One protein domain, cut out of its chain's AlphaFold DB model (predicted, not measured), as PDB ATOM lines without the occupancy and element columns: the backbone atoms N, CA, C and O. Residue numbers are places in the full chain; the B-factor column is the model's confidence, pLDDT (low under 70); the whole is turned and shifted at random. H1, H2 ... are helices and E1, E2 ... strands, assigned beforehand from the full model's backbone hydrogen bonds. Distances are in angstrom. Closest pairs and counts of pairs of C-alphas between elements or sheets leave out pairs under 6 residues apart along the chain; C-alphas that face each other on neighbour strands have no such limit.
ATOM      1  N   LYS A 121      16.190  50.707  35.624       90.25
ATOM      2  CA  LYS A 121      16.718  51.840  36.404       90.25
ATOM      3  C   LYS A 121      16.472  53.193  35.736       90.25
ATOM      4  O   LYS A 121      16.374  54.193  36.435       90.25
ATOM      5  N   SER A 122      16.373  53.233  34.406       87.81
ATOM      6  CA  SER A 122      16.098  54.453  33.636       87.81
ATOM      7  C   SER A 122      14.608  54.717  33.390       87.81
ATOM      8  O   SER A 122      14.267  55.722  32.769       87.81
ATOM      9  N   GLN A 123      13.714  53.819  33.809       88.50
ATOM     10  CA  GLN A 123      12.269  53.986  33.644       88.50
ATOM     11  C   GLN A 123      11.704  54.758  34.835       88.50
ATOM     12  O   GLN A 123      11.921  54.354  35.964       88.50
ATOM     13  N   ASN A 124      10.932  55.824  34.617       82.69
ATOM     14  CA  ASN A 124      10.488  56.683  35.724       82.69
ATOM     15  C   ASN A 124       9.167  56.255  36.400       82.69
ATOM     16  O   ASN A 124       8.823  56.844  37.414       82.69
ATOM     17  N   ASN A 125       8.442  55.249  35.884       87.44
ATOM     18  CA  ASN A 125       7.086  54.876  36.343       87.44
ATOM     19  C   ASN A 125       6.836  53.354  36.373       87.44
ATOM     20  O   ASN A 125       5.755  52.887  36.002       87.44
ATOM     21  N   CYS A 126       7.832  52.577  36.787       94.94
ATOM     22  CA  CYS A 126       7.722  51.121  36.808       94.94
ATOM     23  C   CYS A 126       6.730  50.605  37.861       94.94
ATOM     24  O   CYS A 126       6.600  51.162  38.957       94.94
ATOM     25  N   LEU A 127       6.059  49.510  37.516       97.00
ATOM     26  CA  LEU A 127       5.045  48.842  38.321       97.00
ATOM     27  C   LEU A 127       5.409  47.371  38.527       97.00
ATOM     28  O   LEU A 127       5.626  46.624  37.575       97.00
ATOM     29  N   ILE A 128       5.446  46.947  39.789       97.69
ATOM     30  CA  ILE A 128       5.824  45.593  40.193       97.69
ATOM     31  C   ILE A 128       4.669  44.964  40.960       97.69
ATOM     32  O   ILE A 128       4.208  45.510  41.964       97.69
ATOM     33  N   TYR A 129       4.227  43.792  40.516       97.44
ATOM     34  CA  TYR A 129       3.263  42.958  41.222       97.44
ATOM     35  C   TYR A 129       3.968  41.732  41.801       97.44
ATOM     36  O   TYR A 129       4.677  41.019  41.093       97.44
ATOM     37  N   SER A 130       3.753  41.471  43.088       96.94
ATOM     38  CA  SER A 130       4.260  40.289  43.782       96.94
ATOM     39  C   SER A 130       3.111  39.552  44.454       96.94
ATOM     40  O   SER A 130       2.565  40.009  45.454       96.94
ATOM     41  N   ALA A 131       2.708  38.423  43.884       94.81
ATOM     42  CA  ALA A 131       1.652  37.585  44.431       94.81
ATOM     43  C   ALA A 131       2.250  36.400  45.193       94.81
ATOM     44  O   ALA A 131       3.178  35.751  44.700       94.81
ATOM     45  N   GLY A 132       1.704  36.137  46.381       93.81
ATOM     46  CA  GLY A 132       2.147  35.074  47.277       93.81
ATOM     47  C   GLY A 132       3.462  35.425  47.960       93.81
ATOM     48  O   GLY A 132       4.542  34.968  47.590       93.81
ATOM     49  N   SER A 133       3.380  36.330  48.930       93.19
ATOM     50  CA  SER A 133       4.534  36.688  49.767       93.19
ATOM     51  C   SER A 133       4.679  35.731  50.945       93.19
ATOM     52  O   SER A 133       5.782  35.511  51.429       93.19
ATOM     53  N   SER A 134       3.568  35.167  51.432       93.62
ATOM     54  CA  SER A 134       3.516  34.330  52.632       93.62
ATOM     55  C   SER A 134       4.202  34.977  53.853       93.62
ATOM     56  O   SER A 134       4.753  34.301  54.718       93.62
ATOM     57  N   GLY A 135       4.196  36.315  53.916       93.69
ATOM     58  CA  GLY A 135       4.865  37.098  54.957       93.69
ATOM     59  C   GLY A 135       6.383  37.254  54.786       93.69
ATOM     60  O   GLY A 135       6.998  37.980  55.568       93.69
ATOM     61  N   ASP A 136       6.991  36.637  53.769       95.56
ATOM     62  CA  ASP A 136       8.370  36.898  53.359       95.56
ATOM     63  C   ASP A 136       8.402  38.055  52.350       95.56
ATOM     64  O   ASP A 136       8.032  37.912  51.188       95.56
ATOM     65  N   PHE A 137       8.872  39.213  52.819       96.81
ATOM     66  CA  PHE A 137       9.023  40.424  52.006       96.81
ATOM     67  C   PHE A 137      10.446  40.625  51.471       96.81
ATOM     68  O   PHE A 137      10.805  41.722  51.036       96.81
ATOM     69  N   SER A 138      11.317  39.615  51.559       97.25
ATOM     70  CA  SER A 138      12.721  39.756  51.164       97.25
ATOM     71  C   SER A 138      12.866  40.166  49.699       97.25
ATOM     72  O   SER A 138      13.713  41.004  49.377       97.25
ATOM     73  N   PHE A 139      12.018  39.623  48.821       97.62
ATOM     74  CA  PHE A 139      11.962  39.980  47.408       97.62
ATOM     75  C   PHE A 139      11.625  41.460  47.217       97.62
ATOM     76  O   PHE A 139      12.371  42.180  46.559       97.62
ATOM     77  N   GLU A 140      10.549  41.939  47.834       98.12
ATOM     78  CA  GLU A 140      10.054  43.310  47.721       98.12
ATOM     79  C   GLU A 140      11.041  44.315  48.303       98.12
ATOM     80  O   GLU A 140      11.307  45.343  47.684       98.12
ATOM     81  N   ILE A 141      11.631  44.007  49.461       97.81
ATOM     82  CA  ILE A 141      12.670  44.833  50.083       97.81
ATOM     83  C   ILE A 141      13.862  44.968  49.133       97.81
ATOM     84  O   ILE A 141      14.375  46.071  48.920       97.81
ATOM     85  N   HIS A 142      14.315  43.859  48.541       97.81
ATOM     86  CA  HIS A 142      15.450  43.882  47.627       97.81
ATOM     87  C   HIS A 142      15.088  44.609  46.316       97.81
ATOM     88  O   HIS A 142      15.845  45.480  45.888       97.81
ATOM     89  N   MET A 143      13.904  44.375  45.740       97.25
ATOM     90  CA  MET A 143      13.404  45.136  44.587       97.25
ATOM     91  C   MET A 143      13.364  46.634  44.878       97.25
ATOM     92  O   MET A 143      13.898  47.416  44.095       97.25
ATOM     93  N   LYS A 144      12.812  47.047  46.024       97.06
ATOM     94  CA  LYS A 144      12.733  48.459  46.412       97.06
ATOM     95  C   LYS A 144      14.111  49.083  46.606       97.06
ATOM     96  O   LYS A 144      14.303  50.256  46.307       97.06
ATOM     97  N   LYS A 145      15.096  48.311  47.067       96.31
ATOM     98  CA  LYS A 145      16.486  48.771  47.168       96.31
ATOM     99  C   LYS A 145      17.122  49.001  45.793       96.31
ATOM    100  O   LYS A 145      17.865  49.965  45.632       96.31
ATOM    101  N   VAL A 146      16.868  48.119  44.823       95.69
ATOM    102  CA  VAL A 146      17.449  48.220  43.471       95.69
ATOM    103  C   VAL A 146      16.722  49.259  42.617       95.69
ATOM    104  O   VAL A 146      17.364  49.981  41.855       95.69
ATOM    105  N   LEU A 147      15.401  49.345  42.763       96.56
ATOM    106  CA  LEU A 147      14.504  50.221  42.017       96.56
ATOM    107  C   LEU A 147      13.636  51.043  42.993       96.56
ATOM    108  O   LEU A 147      12.437  50.784  43.148       96.56
ATOM    109  N   PRO A 148      14.222  52.040  43.680       95.69
ATOM    110  CA  PRO A 148      13.533  52.808  44.723       95.69
ATOM    111  C   PRO A 148      12.323  53.594  44.214       95.69
ATOM    112  O   PRO A 148      11.402  53.875  44.983       95.69
ATOM    113  N   HIS A 149      12.298  53.918  42.925       95.50
ATOM    114  CA  HIS A 149      11.220  54.639  42.256       95.50
ATOM    115  C   HIS A 149      10.042  53.751  41.843       95.50
ATOM    116  O   HIS A 149       8.965  54.292  41.614       95.50
ATOM    117  N   CYS A 150      10.200  52.423  41.772       96.75
ATOM    118  CA  CYS A 150       9.087  51.561  41.380       96.75
ATOM    119  C   CYS A 150       8.015  51.487  42.466       96.75
ATOM    120  O   CYS A 150       8.290  51.444  43.675       96.75
ATOM    121  N   GLU A 151       6.779  51.400  41.999       97.31
ATOM    122  CA  GLU A 151       5.619  51.073  42.810       97.31
ATOM    123  C   GLU A 151       5.481  49.554  42.914       97.31
ATOM    124  O   GLU A 151       5.526  48.850  41.906       97.31
ATOM    125  N   ILE A 152       5.342  49.047  44.141       98.19
ATOM    126  CA  ILE A 152       5.275  47.609  44.420       98.19
ATOM    127  C   ILE A 152       3.937  47.304  45.084       98.19
ATOM    128  O   ILE A 152       3.655  47.817  46.168       98.19
ATOM    129  N   HIS A 153       3.143  46.442  44.455       98.00
ATOM    130  CA  HIS A 153       1.921  45.887  45.026       98.00
ATOM    131  C   HIS A 153       2.150  44.428  45.388       98.00
ATOM    132  O   HIS A 153       2.505  43.620  44.527       98.00
ATOM    133  N   THR A 154       1.914  44.097  46.652       97.75
ATOM    134  CA  THR A 154       2.023  42.725  47.144       97.75
ATOM    135  C   THR A 154       0.647  42.180  47.466       97.75
ATOM    136  O   THR A 154      -0.143  42.848  48.129       97.75
ATOM    137  N   PHE A 155       0.372  40.968  46.998       95.69
ATOM    138  CA  PHE A 155      -0.923  40.311  47.114       95.69
ATOM    139  C   PHE A 155      -0.766  38.981  47.840       95.69
ATOM    140  O   PHE A 155       0.114  38.187  47.503       95.69
ATOM    141  N   ASP A 156      -1.620  38.723  48.824       94.00
ATOM    142  CA  ASP A 156      -1.670  37.437  49.511       94.00
ATOM    143  C   ASP A 156      -3.074  37.148  50.058       94.00
ATOM    144  O   ASP A 156      -3.847  38.063  50.342       94.00
ATOM    145  N   LYS A 157      -3.403  35.869  50.251       91.00
ATOM    146  CA  LYS A 157      -4.670  35.458  50.878       91.00
ATOM    147  C   LYS A 157      -4.704  35.809  52.369       91.00
ATOM    148  O   LYS A 157      -5.757  36.145  52.917       91.00
ATOM    149  N   ASN A 158      -3.550  35.726  53.026       91.25
ATOM    150  CA  ASN A 158      -3.403  36.029  54.440       91.25
ATOM    151  C   ASN A 158      -3.035  37.501  54.624       91.25
ATOM    152  O   ASN A 158      -2.438  38.121  53.751       91.25
ATOM    153  N   LEU A 159      -3.385  38.071  55.775       93.19
ATOM    154  CA  LEU A 159      -2.995  39.436  56.100       93.19
ATOM    155  C   LEU A 159      -1.576  39.454  56.673       93.19
ATOM    156  O   LEU A 159      -1.318  38.845  57.712       93.19
ATOM    157  N   TYR A 160      -0.692  40.212  56.034       95.75
ATOM    158  CA  TYR A 160       0.657  40.474  56.518       95.75
ATOM    159  C   TYR A 160       0.939  41.974  56.545       95.75
ATOM    160  O   TYR A 160       0.300  42.769  55.855       95.75
ATOM    161  N   LEU A 161       1.917  42.367  57.357       95.81
ATOM    162  CA  LEU A 161       2.359  43.752  57.452       95.81
ATOM    163  C   LEU A 161       3.551  43.959  56.525       95.81
ATOM    164  O   LEU A 161       4.672  43.576  56.859       95.81
ATOM    165  N   CYS A 162       3.306  44.579  55.369       95.38
ATOM    166  CA  CYS A 162       4.400  44.996  54.505       95.38
ATOM    167  C   CYS A 162       5.272  46.046  55.214       95.38
ATOM    168  O   CYS A 162       4.732  46.961  55.849       95.38
ATOM    169  N   PRO A 163       6.610  45.958  55.101       96.06
ATOM    170  CA  PRO A 163       7.497  46.965  55.657       96.06
ATOM    171  C   PRO A 163       7.193  48.369  55.120       96.06
ATOM    172  O   PRO A 163       6.880  48.567  53.941       96.06
ATOM    173  N   THR A 164       7.325  49.370  55.990       94.81
ATOM    174  CA  THR A 164       7.079  50.774  55.643       94.81
ATOM    175  C   THR A 164       7.913  51.197  54.430       94.81
ATOM    176  O   THR A 164       9.089  50.847  54.322       94.81
ATOM    177  N   ASN A 165       7.306  51.958  53.514       94.69
ATOM    178  CA  ASN A 165       7.923  52.449  52.271       94.69
ATOM    179  C   ASN A 165       8.446  51.359  51.314       94.69
ATOM    180  O   ASN A 165       9.202  51.675  50.395       94.69
ATOM    181  N   THR A 166       8.051  50.094  51.501       97.31
ATOM    182  CA  THR A 166       8.485  48.986  50.635       97.31
ATOM    183  C   THR A 166       7.437  48.642  49.589       97.31
ATOM    184  O   THR A 166       7.729  48.693  48.396       97.31
ATOM    185  N   CYS A 167       6.217  48.333  50.026       97.19
ATOM    186  CA  CYS A 167       5.132  47.908  49.151       97.19
ATOM    187  C   CYS A 167       3.761  48.331  49.689       97.19
ATOM    188  O   CYS A 167       3.610  48.688  50.859       97.19
ATOM    189  N   ILE A 168       2.760  48.273  48.816       97.56
ATOM    190  CA  ILE A 168       1.347  48.416  49.150       97.56
ATOM    191  C   ILE A 168       0.768  47.003  49.224       97.56
ATOM    192  O   ILE A 168       0.768  46.281  48.226       97.56
ATOM    193  N   PHE A 169       0.311  46.600  50.408       97.50
ATOM    194  CA  PHE A 169      -0.195  45.252  50.645       97.50
ATOM    195  C   PHE A 169      -1.697  45.148  50.375       97.50
ATOM    196  O   PHE A 169      -2.470  46.001  50.811       97.50
ATOM    197  N   HIS A 170      -2.104  44.061  49.724       95.69
ATOM    198  CA  HIS A 170      -3.488  43.742  49.396       95.69
ATOM    199  C   HIS A 170      -3.800  42.322  49.861       95.69
ATOM    200  O   HIS A 170      -3.173  41.363  49.410       95.69
ATOM    201  N   GLN A 171      -4.800  42.171  50.732       94.19
ATOM    202  CA  GLN A 171      -5.278  40.852  51.143       94.19
ATOM    203  C   GLN A 171      -6.229  40.275  50.078       94.19
ATOM    204  O   GLN A 171      -7.442  40.209  50.280       94.19
ATOM    205  N   ILE A 172      -5.672  39.928  48.920       91.06
ATOM    206  CA  ILE A 172      -6.389  39.450  47.739       91.06
ATOM    207  C   ILE A 172      -5.726  38.169  47.243       91.06
ATOM    208  O   ILE A 172      -4.505  38.100  47.096       91.06
ATOM    209  N   MET A 173      -6.547  37.174  46.919       87.75
ATOM    210  CA  MET A 173      -6.110  35.979  46.208       87.75
ATOM    211  C   MET A 173      -6.405  36.122  44.713       87.75
ATOM    212  O   MET A 173      -7.503  36.517  44.322       87.75
ATOM    213  N   PHE A 174      -5.436  35.785  43.867       87.12
ATOM    214  CA  PHE A 174      -5.634  35.790  42.421       87.12
ATOM    215  C   PHE A 174      -6.380  34.535  41.972       87.12
ATOM    216  O   PHE A 174      -5.936  33.421  42.243       87.12
ATOM    217  N   GLY A 175      -7.487  34.716  41.252       76.56
ATOM    218  CA  GLY A 175      -8.277  33.611  40.716       76.56
ATOM    219  C   GLY A 175      -9.781  33.829  40.851       76.56
ATOM    220  O   GLY A 175     -10.251  34.878  41.290       76.56
ATOM    221  N   THR A 176     -10.549  32.823  40.446       67.19
ATOM    222  CA  THR A 176     -12.019  32.813  40.500       67.19
ATOM    223  C   THR A 176     -12.525  31.779  41.503       67.19
ATOM    224  O   THR A 176     -13.428  31.004  41.181       67.19
ATOM    225  N   ASP A 177     -11.922  31.703  42.691       65.69
ATOM    226  CA  ASP A 177     -12.420  30.786  43.713       65.69
ATOM    227  C   ASP A 177     -13.565  31.440  44.493       65.69
ATOM    228  O   ASP A 177     -13.370  32.333  45.315       65.69
ATOM    229  N   ILE A 178     -14.782  30.980  44.207       55.91
ATOM    230  CA  ILE A 178     -16.028  31.467  44.810       55.91
ATOM    231  C   ILE A 178     -16.069  31.160  46.318       55.91
ATOM    232  O   ILE A 178     -16.810  31.805  47.056       55.91
ATOM    233  N   GLN A 179     -15.283  30.189  46.803       56.22
ATOM    234  CA  GLN A 179     -15.311  29.773  48.209       56.22
ATOM    235  C   GLN A 179     -14.531  30.708  49.142       56.22
ATOM    236  O   GLN A 179     -14.691  30.628  50.361       56.22
ATOM    237  N   LEU A 180     -13.714  31.614  48.598       62.56
ATOM    238  CA  LEU A 180     -12.905  32.548  49.374       62.56
ATOM    239  C   LEU A 180     -13.390  33.978  49.127       62.56
ATOM    240  O   LEU A 180     -13.272  34.506  48.026       62.56
ATOM    241  N   ASN A 181     -13.883  34.632  50.184       63.00
ATOM    242  CA  ASN A 181     -14.466  35.983  50.126       63.00
ATOM    243  C   ASN A 181     -13.534  37.073  49.547       63.00
ATOM    244  O   ASN A 181     -14.019  38.150  49.212       63.00
ATOM    245  N   ASN A 182     -12.229  36.804  49.405       78.06
ATOM    246  CA  ASN A 182     -11.220  37.757  48.929       78.06
ATOM    247  C   ASN A 182     -10.535  37.316  47.614       78.06
ATOM    248  O   ASN A 182      -9.418  37.749  47.328       78.06
ATOM    249  N   SER A 183     -11.153  36.419  46.836       85.25
ATOM    250  CA  SER A 183     -10.654  36.065  45.500       85.25
ATOM    251  C   SER A 183     -11.066  37.124  44.479       85.25
ATOM    252  O   SER A 183     -12.244  37.470  44.382       85.25
ATOM    253  N   GLU A 184     -10.121  37.609  43.677       87.06
ATOM    254  CA  GLU A 184     -10.399  38.585  42.623       87.06
ATOM    255  C   GLU A 184      -9.777  38.198  41.279       87.06
ATOM    256  O   GLU A 184      -8.688  37.621  41.194       87.06
ATOM    257  N   THR A 185     -10.477  38.562  40.200       87.50
ATOM    258  CA  THR A 185      -9.974  38.385  38.836       87.50
ATOM    259  C   THR A 185      -8.926  39.434  38.502       87.50
ATOM    260  O   THR A 185      -8.965  40.563  38.997       87.50
ATOM    261  N   TRP A 186      -8.042  39.089  37.563       87.75
ATOM    262  CA  TRP A 186      -7.026  40.005  37.048       87.75
ATOM    263  C   TRP A 186      -7.610  41.357  36.612       87.75
ATOM    264  O   TRP A 186      -7.152  42.407  37.054       87.75
ATOM    265  N   SER A 187      -8.677  41.340  35.809       88.06
ATOM    266  CA  SER A 187      -9.335  42.558  35.323       88.06
ATOM    267  C   SER A 187      -9.861  43.445  36.454       88.06
ATOM    268  O   SER A 187      -9.698  44.664  36.400       88.06
ATOM    269  N   THR A 188     -10.442  42.841  37.493       89.75
ATOM    270  CA  THR A 188     -10.988  43.564  38.648       89.75
ATOM    271  C   THR A 188      -9.879  44.248  39.436       89.75
ATOM    272  O   THR A 188     -10.007  45.426  39.767       89.75
ATOM    273  N   ILE A 189      -8.765  43.550  39.677       91.56
ATOM    274  CA  ILE A 189      -7.603  44.094  40.393       91.56
ATOM    275  C   ILE A 189      -7.018  45.285  39.633       91.56
ATOM    276  O   ILE A 189      -6.817  46.354  40.206       91.56
ATOM    277  N   ILE A 190      -6.794  45.127  38.325       91.69
ATOM    278  CA  ILE A 190      -6.263  46.193  37.468       91.69
ATOM    279  C   ILE A 190      -7.190  47.412  37.458       91.69
ATOM    280  O   ILE A 190      -6.713  48.545  37.534       91.69
ATOM    281  N   GLN A 191      -8.507  47.204  37.413       92.00
ATOM    282  CA  GLN A 191      -9.477  48.294  37.459       92.00
ATOM    283  C   GLN A 191      -9.506  48.992  38.826       92.00
ATOM    284  O   GLN A 191      -9.436  50.219  38.876       92.00
ATOM    285  N   LYS A 192      -9.573  48.237  39.929       92.81
ATOM    286  CA  LYS A 192      -9.611  48.783  41.298       92.81
ATOM    287  C   LYS A 192      -8.369  49.596  41.633       92.81
ATOM    288  O   LYS A 192      -8.478  50.641  42.265       92.81
ATOM    289  N   LEU A 193      -7.204  49.139  41.177       95.00
ATOM    290  CA  LEU A 193      -5.934  49.835  41.371       95.00
ATOM    291  C   LEU A 193      -5.684  50.927  40.320       95.00
ATOM    292  O   LEU A 193      -4.656  51.588  40.367       95.00
ATOM    293  N   SER A 194      -6.619  51.162  39.391       94.69
ATOM    294  CA  SER A 194      -6.484  52.163  38.322       94.69
ATOM    295  C   SER A 194      -5.246  51.955  37.432       94.69
ATOM    296  O   SER A 194      -4.632  52.905  36.951       94.69
ATOM    297  N   HIS A 195      -4.886  50.696  37.173       94.31
ATOM    298  CA  HIS A 195      -3.721  50.290  36.377       94.31
ATOM    299  C   HIS A 195      -4.070  49.865  34.943       94.31
ATOM    300  O   HIS A 195      -3.244  49.282  34.250       94.31
ATOM    301  N   THR A 196      -5.276  50.178  34.458       89.75
ATOM    302  CA  THR A 196      -5.772  49.778  33.122       89.75
ATOM    303  C   THR A 196      -4.914  50.259  31.951       89.75
ATOM    304  O   THR A 196      -4.922  49.627  30.901       89.75
ATOM    305  N   HIS A 197      -4.160  51.345  32.130       88.50
ATOM    306  CA  HIS A 197      -3.268  51.922  31.117       88.50
ATOM    307  C   HIS A 197      -1.796  51.872  31.544       88.50
ATOM    308  O   HIS A 197      -0.990  52.697  31.112       88.50
ATOM    309  N   ARG A 198      -1.443  50.948  32.441       88.81
ATOM    310  CA  ARG A 198      -0.072  50.764  32.917       88.81
ATOM    311  C   ARG A 198       0.435  49.385  32.542       88.81
ATOM    312  O   ARG A 198      -0.279  48.395  32.665       88.81
ATOM    313  N   PHE A 199       1.692  49.337  32.122       88.44
ATOM    314  CA  PHE A 199       2.414  48.083  31.994       88.44
ATOM    315  C   PHE A 199       2.874  47.622  33.372       88.44
ATOM    316  O   PHE A 199       3.253  48.437  34.209       88.44
ATOM    317  N   ILE A 200       2.799  46.314  33.602       92.75
ATOM    318  CA  ILE A 200       3.359  45.671  34.787       92.75
ATOM    319  C   ILE A 200       4.710  45.134  34.359       92.75
ATOM    320  O   ILE A 200       4.782  44.185  33.581       92.75
ATOM    321  N   ASP A 201       5.769  45.783  34.824       92.69
ATOM    322  CA  ASP A 201       7.129  45.512  34.370       92.69
ATOM    323  C   ASP A 201       7.697  44.235  34.995       92.69
ATOM    324  O   ASP A 201       8.497  43.536  34.377       92.69
ATOM    325  N   VAL A 202       7.273  43.911  36.221       95.06
ATOM    326  CA  VAL A 202       7.634  42.662  36.901       95.06
ATOM    327  C   VAL A 202       6.398  42.063  37.549       95.06
ATOM    328  O   VAL A 202       5.718  42.713  38.342       95.06
ATOM    329  N   LEU A 203       6.150  40.791  37.247       94.62
ATOM    330  CA  LEU A 203       5.115  39.981  37.871       94.62
ATOM    331  C   LEU A 203       5.768  38.751  38.515       94.62
ATOM    332  O   LEU A 203       6.154  37.813  37.821       94.62
ATOM    333  N   LYS A 204       5.893  38.755  39.845       94.62
ATOM    334  CA  LYS A 204       6.211  37.556  40.635       94.62
ATOM    335  C   LYS A 204       4.907  36.831  40.965       94.62
ATOM    336  O   LYS A 204       3.986  37.441  41.506       94.62
ATOM    337  N   THR A 205       4.852  35.532  40.689       91.56
ATOM    338  CA  THR A 205       3.718  34.658  41.025       91.56
ATOM    339  C   THR A 205       4.218  33.435  41.765       91.56
ATOM    340  O   THR A 205       4.951  32.637  41.185       91.56
ATOM    341  N   ASP A 206       3.839  33.323  43.031       91.38
ATOM    342  CA  ASP A 206       4.186  32.194  43.890       91.38
ATOM    343  C   ASP A 206       3.015  31.883  44.834       91.38
ATOM    344  O   ASP A 206       3.026  32.193  46.019       91.38
ATOM    345  N   ILE A 207       1.916  31.409  44.252       90.44
ATOM    346  CA  ILE A 207       0.574  31.326  44.846       90.44
ATOM    347  C   ILE A 207       0.075  29.879  44.979       90.44
ATOM    348  O   ILE A 207      -1.134  29.623  44.934       90.44
ATOM    349  N   GLU A 208       1.003  28.944  45.191       87.19
ATOM    350  CA  GLU A 208       0.742  27.575  45.664       87.19
ATOM    351  C   GLU A 208      -0.276  26.796  44.810       87.19
ATOM    352  O   GLU A 208      -1.219  26.182  45.318       87.19
ATOM    353  N   GLY A 209      -0.123  26.843  43.486       83.44
ATOM    354  CA  GLY A 209      -0.968  26.142  42.516       83.44
ATOM    355  C   GLY A 209      -2.125  26.978  41.964       83.44
ATOM    356  O   GLY A 209      -2.747  26.589  40.970       83.44
ATOM    357  N   SER A 210      -2.409  28.152  42.531       85.50
ATOM    358  CA  SER A 210      -3.448  29.044  41.992       85.50
ATOM    359  C   SER A 210      -3.067  29.619  40.616       85.50
ATOM    360  O   SER A 210      -3.941  30.073  39.869       85.50
ATOM    361  N   GLU A 211      -1.792  29.517  40.220       87.50
ATOM    362  CA  GLU A 211      -1.250  29.897  38.913       87.50
ATOM    363  C   GLU A 211      -2.013  29.251  37.757       87.50
ATOM    364  O   GLU A 211      -2.260  29.914  36.750       87.50
ATOM    365  N   TYR A 212      -2.444  27.992  37.908       86.31
ATOM    366  CA  TYR A 212      -3.173  27.262  36.864       86.31
ATOM    367  C   TYR A 212      -4.508  27.920  36.501       86.31
ATOM    368  O   TYR A 212      -4.954  27.826  35.359       86.31
ATOM    369  N   SER A 213      -5.139  28.603  37.457       84.31
ATOM    370  CA  SER A 213      -6.370  29.367  37.231       84.31
ATOM    371  C   SER A 213      -6.101  30.831  36.874       84.31
ATOM    372  O   SER A 213      -6.890  31.456  36.160       84.31
ATOM    373  N   PHE A 214      -4.989  31.379  37.361       86.38
ATOM    374  CA  PHE A 214      -4.631  32.784  37.231       86.38
ATOM    375  C   PHE A 214      -3.973  33.115  35.886       86.38
ATOM    376  O   PHE A 214      -4.453  33.993  35.166       86.38
ATOM    377  N   LEU A 215      -2.903  32.406  35.510       87.69
ATOM    378  CA  LEU A 215      -2.109  32.720  34.316       87.69
ATOM    379  C   LEU A 215      -2.932  32.710  33.013       87.69
ATOM    380  O   LEU A 215      -2.763  33.633  32.209       87.69
ATOM    381  N   PRO A 216      -3.880  31.772  32.787       86.94
ATOM    382  CA  PRO A 216      -4.734  31.823  31.600       86.94
ATOM    383  C   PRO A 216      -5.566  33.108  31.489       86.94
ATOM    384  O   PRO A 216      -5.813  33.577  30.380       86.94
ATOM    385  N   GLN A 217      -5.984  33.706  32.612       83.69
ATOM    386  CA  GLN A 217      -6.731  34.969  32.601       83.69
ATOM    387  C   GLN A 217      -5.861  36.121  32.100       83.69
ATOM    388  O   GLN A 217      -6.326  36.929  31.296       83.69
ATOM    389  N   ILE A 218      -4.592  36.167  32.520       83.69
ATOM    390  CA  ILE A 218      -3.633  37.164  32.034       83.69
ATOM    391  C   ILE A 218      -3.446  37.001  30.527       83.69
ATOM    392  O   ILE A 218      -3.692  37.946  29.777       83.69
ATOM    393  N   PHE A 219      -3.094  35.802  30.060       82.62
ATOM    394  CA  PHE A 219      -2.806  35.573  28.642       82.62
ATOM    395  C   PHE A 219      -4.016  35.829  27.733       82.62
ATOM    396  O   PHE A 219      -3.865  36.386  26.646       82.62
ATOM    397  N   ASN A 220      -5.227  35.494  28.184       78.81
ATOM    398  CA  ASN A 220      -6.448  35.792  27.434       78.81
ATOM    399  C   ASN A 220      -6.812  37.282  27.461       78.81
ATOM    400  O   ASN A 220      -7.347  37.787  26.479       78.81
ATOM    401  N   SER A 221      -6.505  38.001  28.547       69.81
ATOM    402  CA  SER A 221      -6.714  39.455  28.605       69.81
ATOM    403  C   SER A 221      -5.791  40.208  27.643       69.81
ATOM    404  O   SER A 221      -6.219  41.172  27.012       69.81
ATOM    405  N   ILE A 222      -4.563  39.716  27.463       63.53
ATOM    406  CA  ILE A 222      -3.569  40.300  26.560       63.53
ATOM    407  C   ILE A 222      -3.997  40.111  25.096       63.53
ATOM    408  O   ILE A 222      -3.916  41.058  24.326       63.53
ATOM    409  N   LYS A 223      -4.577  38.964  24.715       53.34
ATOM    410  CA  LYS A 223      -5.117  38.752  23.353       53.34
ATOM    411  C   LYS A 223      -6.221  39.733  22.928       53.34
ATOM    412  O   LYS A 223      -6.497  39.824  21.745       53.34
ATOM    413  N   ASN A 224      -6.849  40.451  23.861       42.19
ATOM    414  CA  ASN A 224      -7.845  41.486  23.547       42.19
ATOM    415  C   ASN A 224      -7.245  42.906  23.476       42.19
ATOM    416  O   ASN A 224      -7.952  43.850  23.135       42.19
ATOM    417  N   ILE A 225      -5.965  43.063  23.829       43.50
ATOM    418  CA  ILE A 225      -5.195  44.319  23.754       43.50
ATOM    419  C   ILE A 225      -4.256  44.309  22.533       43.50
ATOM    420  O   ILE A 225      -3.808  45.365  22.088       43.50
ATOM    421  N   TRP A 226      -4.016  43.136  21.947       28.67
ATOM    422  CA  TRP A 226      -3.257  42.956  20.713       28.67
ATOM    423  C   TRP A 226      -4.201  42.514  19.580       28.67
ATOM    424  O   TRP A 226      -5.030  41.640  19.829       28.67
ATOM    425  N   PRO A 227      -4.137  43.136  18.387       29.75
ATOM    426  CA  PRO A 227      -4.979  42.780  17.242       29.75
ATOM    427  C   PRO A 227      -4.756  41.350  16.735       29.75
ATOM    428  O   PRO A 227      -3.627  40.826  16.885       29.75
TER     429      PRO A 227
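This is residues 121 to 227 of the 227 residues of the protein "Hypothetical protein" of Adineta steineri (UniProt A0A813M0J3). A small twisted sheet of four parallel strands has helix H1 packed along one face, while H2 and H3 meet as a steeply crossed pair away from its other face. A long loop, residues 171 to 185, runs from E3 to H2, with a short parallel pairing of residues 173 to 174 with residues 183 to 184, and residues 222 to 227, of which 222 belongs to H3, stick out as a tail. The printed part has 107 residues, under half of them in named elements, in the order E1 H1 E2 E3 H2 E4 H3; the sheet's order is E3 E2 E1 E4, and the class is mixed, helices and strands. It is compact, with a radius of gyration of the C-alphas of 13.8 A and spans of 36 by 35 by 22 A.

E1, residues 127 to 131, H1, residues 138 to 146, and E2, residues 151 to 155, form a strand-helix-strand unit, two parallel neighbours with a helix between, with a right-handed crossover. N 128 and O 151 are 2.8 A apart. H1 is on the sheet at a height of 10.1 A, and the C-alphas of Glu 140 and Ile 152 are its closest to E2, 7.2 A apart. E3, residues 168 to 170, is parallel to E2, with N 170 and O 154 2.8 A apart. E3, H2, residues 186 to 192, and E4, residues 202 to 205, form a split unit, with E2 and E1 between its strands and a right-handed crossover. E4 is parallel to E1, with N 129 and O 202 2.8 A apart. H2 touches H3, residues 211 to 222, closest at the C-alphas of Trp 186 and Ile 218, 6.7 A; their steep tilt of 69.8 degrees is only just short of about perpendicular. Every O i to N i+4 pair is within hydrogen-bond range in H1 and H2, and 6 of 8 in H3.

E1 begins at C-alpha 127 (5.045, 48.842, 38.321) and, like E2, is 13.3 A long. H1 is 12.4 A long. H3 is 16.3 A long and ends at C-alpha 222 (-3.569, 40.300, 26.560).

The C-alphas of Ser 122 and Gln 179, the two farthest apart, are 42.5 A apart. The printed part has no cut; the links E2 to E3 and E3 to H2 are long. Confidence is under 70 at residues 176 to 181 and 221 to 227.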